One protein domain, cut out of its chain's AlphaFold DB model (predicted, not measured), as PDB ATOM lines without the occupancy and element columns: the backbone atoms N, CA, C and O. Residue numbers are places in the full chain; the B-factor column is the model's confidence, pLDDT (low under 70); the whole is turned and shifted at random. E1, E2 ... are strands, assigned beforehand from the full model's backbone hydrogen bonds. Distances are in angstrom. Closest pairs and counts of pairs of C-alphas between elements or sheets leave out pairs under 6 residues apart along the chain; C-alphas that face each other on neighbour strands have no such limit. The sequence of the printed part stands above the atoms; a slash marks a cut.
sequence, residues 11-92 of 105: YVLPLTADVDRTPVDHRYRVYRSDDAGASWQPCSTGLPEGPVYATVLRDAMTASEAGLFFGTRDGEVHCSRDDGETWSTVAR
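AT A GLANCE: This is residues 11 to 92 of the 105 residues of an uncharacterized protein of Nonomuraea fuscirosea (UniProt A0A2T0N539). With little regular structure, this is a twisted four-strand sheet, E3 E4 E5 E6, a meander with each strand antiparallel to the one before, and a separate two-strand hairpin, E1 and E2, joined to it by one long loop, residues 44 to 60. The printed part has 82 residues, no named helix and six strands, E1 to E6 in chain order; its class is all strand. It is compact, with a radius of gyration of the C-alphas of 12.0 A, spanning 30 by 30 by 23 A.

IN THESE COORDINATES: Find C-alpha 61 at (252.878, 241.374, 200.341), where E3, residues 61 to 64, begins. E4, residues 67 to 71, runs 13.5 A, E5 is residues 77 to 80, and E6, residues 88 to 91, ends at (254.343, 249.701, 189.088). E1 is residues 30 to 33, E2 41 to 43.

HOW THE PARTS SIT: Within hydrogen-bond range, find N 62 and O 69 at 2.9 A in hairpin E3 and E4, N 70 and O 78 at 3.0 A in hairpin E4 and E5, N 79 and O 88 at 2.8 A in hairpin E5 and E6, and N 32 and O 41 at 2.9 A in hairpin E1 and E2. E1 and E2 are apart from E3 to E6.

THE WHOLE: The farthest C-alphas, Ala 38 and Arg 92, are 34.4 A apart. The printed part has no cut; E2 to E3 is a long link of 17 residues. No printed residue is under 70 in pLDDT.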
ATOM      1  N   TYR A  11     252.160 231.288 201.069       98.50
ATOM      2  CA  TYR A  11     253.236 231.980 200.376       98.50
ATOM      3  C   TYR A  11     254.137 232.709 201.364       98.50
ATOM      4  O   TYR A  11     253.644 233.392 202.272       98.50
ATOM      5  N   VAL A  12     255.445 232.651 201.152       97.69
ATOM      6  CA  VAL A  12     256.430 233.449 201.895       97.69
ATOM      7  C   VAL A  12     257.442 234.063 200.937       97.69
ATOM      8  O   VAL A  12     257.755 233.482 199.907       97.69
ATOM      9  N   LEU A  13     257.969 235.233 201.280       96.75
ATOM     10  CA  LEU A  13     259.121 235.830 200.608       96.75
ATOM     11  C   LEU A  13     260.187 236.046 201.690       96.75
ATOM     12  O   LEU A  13     260.054 236.978 202.487       96.75
ATOM     13  N   PRO A  14     261.161 235.130 201.820       95.38
ATOM     14  CA  PRO A  14     262.103 235.145 202.928       95.38
ATOM     15  C   PRO A  14     263.175 236.222 202.752       95.38
ATOM     16  O   PRO A  14     263.585 236.555 201.638       95.38
ATOM     17  N   LEU A  15     263.663 236.712 203.889       94.56
ATOM     18  CA  LEU A  15     264.856 237.548 203.994       94.56
ATOM     19  C   LEU A  15     265.984 236.732 204.635       94.56
ATOM     20  O   LEU A  15     265.710 235.732 205.302       94.56
ATOM     21  N   THR A  16     267.229 237.161 204.442       93.00
ATOM     22  CA  THR A  16     268.425 236.421 204.867       93.00
ATOM     23  C   THR A  16     268.500 236.206 206.382       93.00
ATOM     24  O   THR A  16     268.648 235.070 206.828       93.00
ATOM     25  N   ALA A  17     268.418 237.269 207.188       89.06
ATOM     26  CA  ALA A  17     268.520 237.190 208.648       89.06
ATOM     27  C   ALA A  17     267.971 238.451 209.342       89.06
ATOM     28  O   ALA A  17     267.661 239.456 208.708       89.06
ATOM     29  N   ASP A  18     267.922 238.453 210.676       84.19
ATOM     30  CA  ASP A  18     267.477 239.628 211.443       84.19
ATOM     31  C   ASP A  18     268.347 240.872 211.197       84.19
ATOM     32  O   ASP A  18     267.827 241.989 211.093       84.19
ATOM     33  N   VAL A  19     269.664 240.662 211.087       88.75
ATOM     34  CA  VAL A  19     270.676 241.699 210.825       88.75
ATOM     35  C   VAL A  19     270.851 242.007 209.336       88.75
ATOM     36  O   VAL A  19     271.391 243.056 208.998       88.75
ATOM     37  N   ASP A  20     270.374 241.120 208.459       90.88
ATOM     38  CA  ASP A  20     270.428 241.266 207.004       90.88
ATOM     39  C   ASP A  20     269.031 241.089 206.406       90.88
ATOM     40  O   ASP A  20     268.559 239.983 206.136       90.88
ATOM     41  N   ARG A  21     268.369 242.224 206.180       91.88
ATOM     42  CA  ARG A  21     266.999 242.280 205.663       91.88
ATOM     43  C   ARG A  21     266.932 242.328 204.140       91.88
ATOM     44  O   ARG A  21     265.950 242.833 203.590       91.88
ATOM     45  N   THR A  22     267.960 241.837 203.459       94.94
ATOM     46  CA  THR A  22     267.920 241.629 202.011       94.94
ATOM     47  C   THR A  22     267.254 240.288 201.671       94.94
ATOM     48  O   THR A  22     267.167 239.404 202.532       94.94
ATOM     49  N   PRO A  23     266.720 240.124 200.448       94.94
ATOM     50  CA  PRO A  23     266.243 238.827 199.975       94.94
ATOM     51  C   PRO A  23     267.351 237.767 199.996       94.94
ATOM     52  O   PRO A  23     268.508 238.071 199.701       94.94
ATOM     53  N   VAL A  24     266.981 236.517 200.294       94.00
ATOM     54  CA  VAL A  24     267.910 235.371 200.287       94.00
ATOM     55  C   VAL A  24     268.620 235.273 198.931       94.00
ATOM     56  O   VAL A  24     267.989 235.421 197.883       94.00
ATOM     57  N   ASP A  25     269.936 235.048 198.949       93.81
ATOM     58  CA  ASP A  25     270.819 235.030 197.768       93.81
ATOM     59  C   ASP A  25     270.760 236.307 196.906       93.81
ATOM     60  O   ASP A  25     271.126 236.286 195.729       93.81
ATOM     61  N   HIS A  26     270.275 237.418 197.474       94.94
ATOM     62  CA  HIS A  26     269.962 238.656 196.763       94.94
ATOM     63  C   HIS A  26     269.015 238.432 195.581       94.94
ATOM     64  O   HIS A  26     269.180 239.032 194.526       94.94
ATOM     65  N   ARG A  27     268.020 237.548 195.718       95.00
ATOM     66  CA  ARG A  27     267.033 237.280 194.663       95.00
ATOM     67  C   ARG A  27     265.623 237.362 195.212       95.00
ATOM     68  O   ARG A  27     265.308 236.741 196.226       95.00
ATOM     69  N   TYR A  28     264.740 238.066 194.507       95.44
ATOM     70  CA  TYR A  28     263.319 237.952 194.801       95.44
ATOM     71  C   TYR A  28     262.847 236.550 194.430       95.44
ATOM     72  O   TYR A  28     262.967 236.105 193.287       95.44
ATOM     73  N   ARG A  29     262.317 235.845 195.424       94.56
ATOM     74  CA  ARG A  29     261.747 234.516 195.259       94.56
ATOM     75  C   ARG A  29     260.624 234.352 196.262       94.56
ATOM     76  O   ARG A  29     260.859 234.335 197.471       94.56
ATOM     77  N   VAL A  30     259.408 234.230 195.751       97.31
ATOM     78  CA  VAL A  30     258.300 233.751 196.571       97.31
ATOM     79  C   VAL A  30     258.457 232.242 196.688       97.31
ATOM     80  O   VAL A  30     258.835 231.578 195.731       97.31
ATOM     81  N   TYR A  31     258.216 231.689 197.864       98.06
ATOM     82  CA  TYR A  31     258.085 230.256 198.063       98.06
ATOM     83  C   TYR A  31     256.620 229.952 198.327       98.06
ATOM     84  O   TYR A  31     256.001 230.584 199.188       98.06
ATOM     85  N   ARG A  32     256.079 228.991 197.581       98.44
ATOM     86  CA  ARG A  32     254.734 228.452 197.772       98.44
ATOM     87  C   ARG A  32     254.830 227.102 198.466       98.44
ATOM     88  O   ARG A  32     255.677 226.285 198.116       98.44
ATOM     89  N   SER A  33     253.949 226.870 199.421       98.69
ATOM     90  CA  SER A  33     253.600 225.542 199.906       98.69
ATOM     91  C   SER A  33     252.134 225.300 199.575       98.69
ATOM     92  O   SER A  33     251.330 226.221 199.698       98.69
ATOM     93  N   ASP A  34     251.807 224.081 199.155       98.44
ATOM     94  CA  ASP A  34     250.434 223.615 198.906       98.44
ATOM     95  C   ASP A  34     249.997 222.551 199.935       98.44
ATOM     96  O   ASP A  34     248.990 221.872 199.755       98.44
ATOM     97  N   ASP A  35     250.776 222.390 201.007       98.38
ATOM     98  CA  ASP A  35     250.632 221.367 202.046       98.38
ATOM     99  C   ASP A  35     250.871 221.944 203.454       98.38
ATOM    100  O   ASP A  35     251.518 221.335 204.310       98.38
ATOM    101  N   ALA A  36     250.352 223.153 203.692       97.50
ATOM    102  CA  ALA A  36     250.385 223.855 204.976       97.50
ATOM    103  C   ALA A  36     251.799 224.057 205.566       97.50
ATOM    104  O   ALA A  36     251.984 224.145 206.782       97.50
ATOM    105  N   GLY A  37     252.804 224.184 204.699       98.06
ATOM    106  CA  GLY A  37     254.199 224.451 205.040       98.06
ATOM    107  C   GLY A  37     255.085 223.211 205.160       98.06
ATOM    108  O   GLY A  37     256.243 223.358 205.565       98.06
ATOM    109  N   ALA A  38     254.584 222.016 204.825       98.38
ATOM    110  CA  ALA A  38     255.365 220.782 204.893       98.38
ATOM    111  C   ALA A  38     256.427 220.687 203.779       98.38
ATOM    112  O   ALA A  38     257.538 220.216 204.032       98.38
ATOM    113  N   SER A  39     256.132 221.185 202.578       98.31
ATOM    114  CA  SER A  39     257.068 221.310 201.461       98.31
ATOM    115  C   SER A  39     256.943 222.668 200.767       98.31
ATOM    116  O   SER A  39     255.918 223.343 200.847       98.31
ATOM    117  N   TRP A  40     258.025 223.100 200.113       98.38
ATOM    118  CA  TRP A  40     258.129 224.436 199.525       98.38
ATOM    119  C   TRP A  40     258.688 224.385 198.109       98.38
ATOM    120  O   TRP A  40     259.657 223.678 197.833       98.38
ATOM    121  N   GLN A  41     258.102 225.188 197.228       97.69
ATOM    122  CA  GLN A  41     258.481 225.324 195.828       97.69
ATOM    123  C   GLN A  41     258.870 226.780 195.542       97.69
ATOM    124  O   GLN A  41     258.156 227.694 195.968       97.69
ATOM    125  N   PRO A  42     259.997 227.027 194.854       96.62
ATOM    126  CA  PRO A  42     260.408 228.374 194.491       96.62
ATOM    127  C   PRO A  42     259.597 228.898 193.294       96.62
ATOM    128  O   PRO A  42     259.498 228.247 192.260       96.62
ATOM    129  N   CYS A  43     259.092 230.120 193.423       97.19
ATOM    130  CA  CYS A  43     258.247 230.829 192.467       97.19
ATOM    131  C   CYS A  43     258.925 232.161 192.102       97.19
ATOM    132  O   CYS A  43     258.843 233.139 192.853       97.19
ATOM    133  N   SER A  44     259.665 232.193 190.986       96.50
ATOM    134  CA  SER A  44     260.465 233.369 190.595       96.50
ATOM    135  C   SER A  44     260.511 233.671 189.096       96.50
ATOM    136  O   SER A  44     261.274 234.540 188.679       96.50
ATOM    137  N   THR A  45     259.738 232.975 188.261       97.94
ATOM    138  CA  THR A  45     259.745 233.217 186.811       97.94
ATOM    139  C   THR A  45     259.259 234.634 186.513       97.94
ATOM    140  O   THR A  45     258.169 235.013 186.928       97.94
ATOM    141  N   GLY A  46     260.060 235.420 185.791       97.19
ATOM    142  CA  GLY A  46     259.737 236.811 185.448       97.19
ATOM    143  C   GLY A  46     260.133 237.852 186.504       97.19
ATOM    144  O   GLY A  46     260.009 239.046 186.242       97.19
ATOM    145  N   LEU A  47     260.650 237.432 187.666       97.00
ATOM    146  CA  LEU A  47     261.264 238.348 188.631       97.00
ATOM    147  C   LEU A  47     262.697 238.730 188.208       97.00
ATOM    148  O   LEU A  47     263.332 237.988 187.456       97.00
ATOM    149  N   PRO A  48     263.233 239.866 188.698       94.00
ATOM    150  CA  PRO A  48     264.613 240.269 188.429       94.00
ATOM    151  C   PRO A  48     265.646 239.183 188.784       94.00
ATOM    152  O   PRO A  48     265.634 238.641 189.888       94.00
ATOM    153  N   GLU A  49     266.576 238.901 187.861       86.81
ATOM    154  CA  GLU A  49     267.634 237.888 188.049       86.81
ATOM    155  C   GLU A  49     268.870 238.400 188.815       86.81
ATOM    156  O   GLU A  49     269.677 237.604 189.304       86.81
ATOM    157  N   GLY A  50     269.050 239.724 188.868       79.50
ATOM    158  CA  GLY A  50     270.222 240.375 189.457       79.50
ATOM    159  C   GLY A  50     270.222 240.359 190.986       79.50
ATOM    160  O   GLY A  50     269.220 239.979 191.594       79.50
ATOM    161  N   PRO A  51     271.321 240.804 191.625       92.94
ATOM    162  CA  PRO A  51     271.302 240.994 193.060       92.94
ATOM    163  C   PRO A  51     270.335 242.132 193.401       92.94
ATOM    164  O   PRO A  51     270.546 243.286 193.023       92.94
ATOM    165  N   VAL A  52     269.272 241.796 194.115       94.31
ATOM    166  CA  VAL A  52     268.320 242.737 194.695       94.31
ATOM    167  C   VAL A  52     268.612 242.903 196.181       94.31
ATOM    168  O   VAL A  52     268.876 241.942 196.903       94.31
ATOM    169  N   TYR A  53     268.561 244.151 196.638       95.19
ATOM    170  CA  TYR A  53     268.851 244.512 198.028       95.19
ATOM    171  C   TYR A  53     267.651 245.146 198.726       95.19
ATOM    172  O   TYR A  53     267.639 245.262 199.951       95.19
ATOM    173  N   ALA A  54     266.636 245.566 197.969       95.50
ATOM    174  CA  ALA A  54     265.445 246.140 198.555       95.50
ATOM    175  C   ALA A  54     264.623 245.057 199.264       95.50
ATOM    176  O   ALA A  54     264.362 243.970 198.753       95.50
ATOM    177  N   THR A  55     264.242 245.363 200.498       96.00
ATOM    178  CA  THR A  55     263.415 244.486 201.324       96.00
ATOM    179  C   THR A  55     261.981 244.445 200.788       96.00
ATOM    180  O   THR A  55     261.488 245.416 200.216       96.00
ATOM    181  N   VAL A  56     261.271 243.354 201.059       96.88
ATOM    182  CA  VAL A  56     259.805 243.312 201.002       96.88
ATOM    183  C   VAL A  56     259.294 243.291 202.434       96.88
ATOM    184  O   VAL A  56     259.639 242.407 203.218       96.88
ATOM    185  N   LEU A  57     258.517 244.305 202.811       96.50
ATOM    186  CA  LEU A  57     257.936 244.370 204.150       96.50
ATOM    187  C   LEU A  57     256.788 243.371 204.277       96.50
ATOM    188  O   LEU A  57     256.086 243.089 203.308       96.50
ATOM    189  N   ARG A  58     256.552 242.879 205.499       94.75
ATOM    190  CA  ARG A  58     255.478 241.913 205.782       94.75
ATOM    191  C   ARG A  58     254.129 242.361 205.214       94.75
ATOM    192  O   ARG A  58     253.461 241.566 204.567       94.75
ATOM    193  N   ASP A  59     253.760 243.623 205.428       97.50
ATOM    194  CA  ASP A  59     252.474 244.173 204.976       97.50
ATOM    195  C   ASP A  59     252.483 244.624 203.510       97.50
ATOM    196  O   ASP A  59     251.423 244.935 202.956       97.50
ATOM    197  N   ALA A  60     253.659 244.641 202.878       98.06
ATOM    198  CA  ALA A  60     253.841 244.939 201.466       98.06
ATOM    199  C   ALA A  60     253.654 243.707 200.573       98.06
ATOM    200  O   ALA A  60     253.801 243.830 199.368       98.06
ATOM    201  N   MET A  61     253.299 242.543 201.117       98.31
ATOM    202  CA  MET A  61     252.878 241.374 200.341       98.31
ATOM    203  C   MET A  61     251.396 241.086 200.611       98.31
ATOM    204  O   MET A  61     250.900 241.314 201.711       98.31
ATOM    205  N   THR A  62     250.661 240.591 199.619       98.31
ATOM    206  CA  THR A  62     249.265 240.169 199.794       98.31
ATOM    207  C   THR A  62     248.912 239.040 198.832       98.31
ATOM    208  O   THR A  62     249.439 238.968 197.723       98.31
ATOM    209  N   ALA A  63     248.003 238.172 199.267       98.00
ATOM    210  CA  ALA A  63     247.335 237.179 198.436       98.00
ATOM    211  C   ALA A  63     245.831 237.450 198.504       98.00
ATOM    212  O   ALA A  63     245.288 237.657 199.588       98.00
ATOM    213  N   SER A  64     245.174 237.528 197.352       97.19
ATOM    214  CA  SER A  64     243.754 237.871 197.239       97.19
ATOM    215  C   SER A  64     243.158 237.240 195.986       97.19
ATOM    216  O   SER A  64     243.898 236.734 195.147       97.19
ATOM    217  N   GLU A  65     241.841 237.348 195.808       96.31
ATOM    218  CA  GLU A  65     241.164 236.952 194.561       96.31
ATOM    219  C   GLU A  65     241.718 237.686 193.322       96.31
ATOM    220  O   GLU A  65     241.594 237.213 192.198       96.31
ATOM    221  N   ALA A  66     242.374 238.839 193.507       96.81
ATOM    222  CA  ALA A  66     243.034 239.567 192.426       96.81
ATOM    223  C   ALA A  66     244.427 239.009 192.056       96.81
ATOM    224  O   ALA A  66     245.034 239.511 191.107       96.81
ATOM    225  N   GLY A  67     244.949 238.027 192.796       97.44
ATOM    226  CA  GLY A  67     246.286 237.451 192.628       97.44
ATOM    227  C   GLY A  67     247.236 237.724 193.800       97.44
ATOM    228  O   GLY A  67     246.836 238.212 194.868       97.44
ATOM    229  N   LEU A  68     248.511 237.396 193.578       98.38
ATOM    230  CA  LEU A  68     249.619 237.655 194.492       98.38
ATOM    231  C   LEU A  68     250.316 238.953 194.122       98.38
ATOM    232  O   LEU A  68     250.642 239.181 192.960       98.38
ATOM    233  N   PHE A  69     250.603 239.768 195.125       98.62
ATOM    234  CA  PHE A  69     251.333 241.009 194.936       98.62
ATOM    235  C   PHE A  69     252.388 241.163 196.016       98.62
ATOM    236  O   PHE A  69     252.154 240.799 197.173       98.62
ATOM    237  N   PHE A  70     253.519 241.762 195.657       98.62
ATOM    238  CA  PHE A  70     254.435 242.318 196.639       98.62
ATOM    239  C   PHE A  70     255.024 243.649 196.179       98.62
ATOM    240  O   PHE A  70     255.218 243.883 194.989       98.62
ATOM    241  N   GLY A  71     255.287 244.520 197.145       98.38
ATOM    242  CA  GLY A  71     255.934 245.808 196.976       98.38
ATOM    243  C   GLY A  71     257.296 245.837 197.653       98.38
ATOM    244  O   GLY A  71     257.506 245.198 198.688       98.38
ATOM    245  N   THR A  72     258.221 246.579 197.065       97.94
ATOM    246  CA  THR A  72     259.617 246.653 197.498       97.94
ATOM    247  C   THR A  72     259.950 248.032 198.070       97.94
ATOM    248  O   THR A  72     259.312 249.042 197.754       97.94
ATOM    249  N   ARG A  73     260.989 248.102 198.915       97.00
ATOM    250  CA  ARG A  73     261.454 249.377 199.502       97.00
ATOM    251  C   ARG A  73     262.016 250.371 198.474       97.00
ATOM    252  O   ARG A  73     262.143 251.551 198.788       97.00
ATOM    253  N   ASP A  74     262.376 249.909 197.276       95.56
ATOM    254  CA  ASP A  74     262.879 250.724 196.160       95.56
ATOM    255  C   ASP A  74     261.786 251.146 195.162       95.56
ATOM    256  O   ASP A  74     262.090 251.745 194.128       95.56
ATOM    257  N   GLY A  75     260.511 250.915 195.491       97.75
ATOM    258  CA  GLY A  75     259.397 251.527 194.770       97.75
ATOM    259  C   GLY A  75     258.857 250.717 193.597       97.75
ATOM    260  O   GLY A  75     258.252 251.298 192.688       97.75
ATOM    261  N   GLU A  76     259.068 249.403 193.591       97.94
ATOM    262  CA  GLU A  76     258.465 248.487 192.624       97.94
ATOM    263  C   GLU A  76     257.286 247.727 193.235       97.94
ATOM    264  O   GLU A  76     257.247 247.437 194.433       97.94
ATOM    265  N   VAL A  77     256.313 247.384 192.390       98.50
ATOM    266  CA  VAL A  77     255.230 246.455 192.730       98.50
ATOM    267  C   VAL A  77     255.194 245.359 191.680       98.50
ATOM    268  O   VAL A  77     255.062 245.633 190.484       98.50
ATOM    269  N   HIS A  78     255.276 244.118 192.141       98.62
ATOM    270  CA  HIS A  78     255.255 242.908 191.329       98.62
ATOM    271  C   HIS A  78     253.953 242.143 191.568       98.62
ATOM    272  O   HIS A  78     253.421 242.135 192.680       98.62
ATOM    273  N   CYS A  79     253.433 241.516 190.518       98.56
ATOM    274  CA  CYS A  79     252.155 240.813 190.497       98.56
ATOM    275  C   CYS A  79     252.296 239.447 189.822       98.56
ATOM    276  O   CYS A  79     252.927 239.345 188.768       98.56
ATOM    277  N   SER A  80     251.635 238.442 190.389       98.62
ATOM    278  CA  SER A  80     251.349 237.158 189.756       98.62
ATOM    279  C   SER A  80     249.842 236.890 189.792       98.62
ATOM    280  O   SER A  80     249.167 237.118 190.800       98.62
ATOM    281  N   ARG A  81     249.309 236.402 188.669       97.56
ATOM    282  CA  ARG A  81     247.885 236.051 188.486       97.56
ATOM    283  C   ARG A  81     247.662 234.540 188.399       97.56
ATOM    284  O   ARG A  81     246.547 234.103 188.150       97.56
ATOM    285  N   ASP A  82     248.724 233.771 188.598       97.56
ATOM    286  CA  ASP A  82     248.815 232.326 188.426       97.56
ATOM    287  C   ASP A  82     249.542 231.692 189.620       97.56
ATOM    288  O   ASP A  82     250.412 230.844 189.466       97.56
ATOM    289  N   ASP A  83     249.200 232.126 190.836       96.81
ATOM    290  CA  ASP A  83     249.687 231.521 192.083       96.81
ATOM    291  C   ASP A  83     251.215 231.479 192.244       96.81
ATOM    292  O   ASP A  83     251.787 230.572 192.858       96.81
ATOM    293  N   GLY A  84     251.880 232.512 191.730       97.31
ATOM    294  CA  GLY A  84     253.322 232.708 191.817       97.31
ATOM    295  C   GLY A  84     254.105 232.061 190.679       97.31
ATOM    296  O   GLY A  84     255.324 232.236 190.647       97.31
ATOM    297  N   GLU A  85     253.456 231.351 189.753       97.25
ATOM    298  CA  GLU A  85     254.146 230.688 188.640       97.25
ATOM    299  C   GLU A  85     254.876 231.698 187.748       97.25
ATOM    300  O   GLU A  85     256.058 231.502 187.450       97.25
ATOM    301  N   THR A  86     254.221 232.808 187.384       98.31
ATOM    302  CA  THR A  86     254.825 233.899 186.611       98.31
ATOM    303  C   THR A  86     254.552 235.273 187.213       98.31
ATOM    304  O   THR A  86     253.480 235.564 187.746       98.31
ATOM    305  N   TRP A  87     255.558 236.144 187.127       98.56
ATOM    306  CA  TRP A  87     255.537 237.482 187.704       98.56
ATOM    307  C   TRP A  87     255.706 238.564 186.645       98.56
ATOM    308  O   TRP A  87     256.401 238.396 185.644       98.56
ATOM    309  N   SER A  88     255.090 239.713 186.909       98.19
ATOM    310  CA  SER A  88     255.246 240.936 186.128       98.19
ATOM    311  C   SER A  88     255.307 242.157 187.042       98.19
ATOM    312  O   SER A  88     254.615 242.224 188.060       98.19
ATOM    313  N   THR A  89     256.116 243.147 186.677       97.94
ATOM    314  CA  THR A  89     256.146 244.442 187.365       97.94
ATOM    315  C   THR A  89     254.971 245.298 186.896       97.94
ATOM    316  O   THR A  89     254.846 245.591 185.707       97.94
ATOM    317  N   VAL A  90     254.113 245.718 187.826       97.94
ATOM    318  CA  VAL A  90     252.894 246.500 187.543       97.94
ATOM    319  C   VAL A  90     253.025 247.976 187.917       97.94
ATOM    320  O   VAL A  90     252.284 248.806 187.398       97.94
ATOM    321  N   ALA A  91     253.983 248.322 188.780       98.19
ATOM    322  CA  ALA A  91     254.343 249.701 189.088       98.19
ATOM    323  C   ALA A  91     255.843 249.817 189.389       98.19
ATOM    324  O   ALA A  91     256.463 248.862 189.855       98.19
ATOM    325  N   ARG A  92     256.410 250.995 189.118       97.38
ATOM    326  CA  ARG A  92     257.829 251.322 189.309       97.38
ATOM    327  C   ARG A  92     257.999 252.795 189.667       97.38
ATOM    328  O   ARG A  92     257.114 253.598 189.365       97.38
TER     329      ARG A  92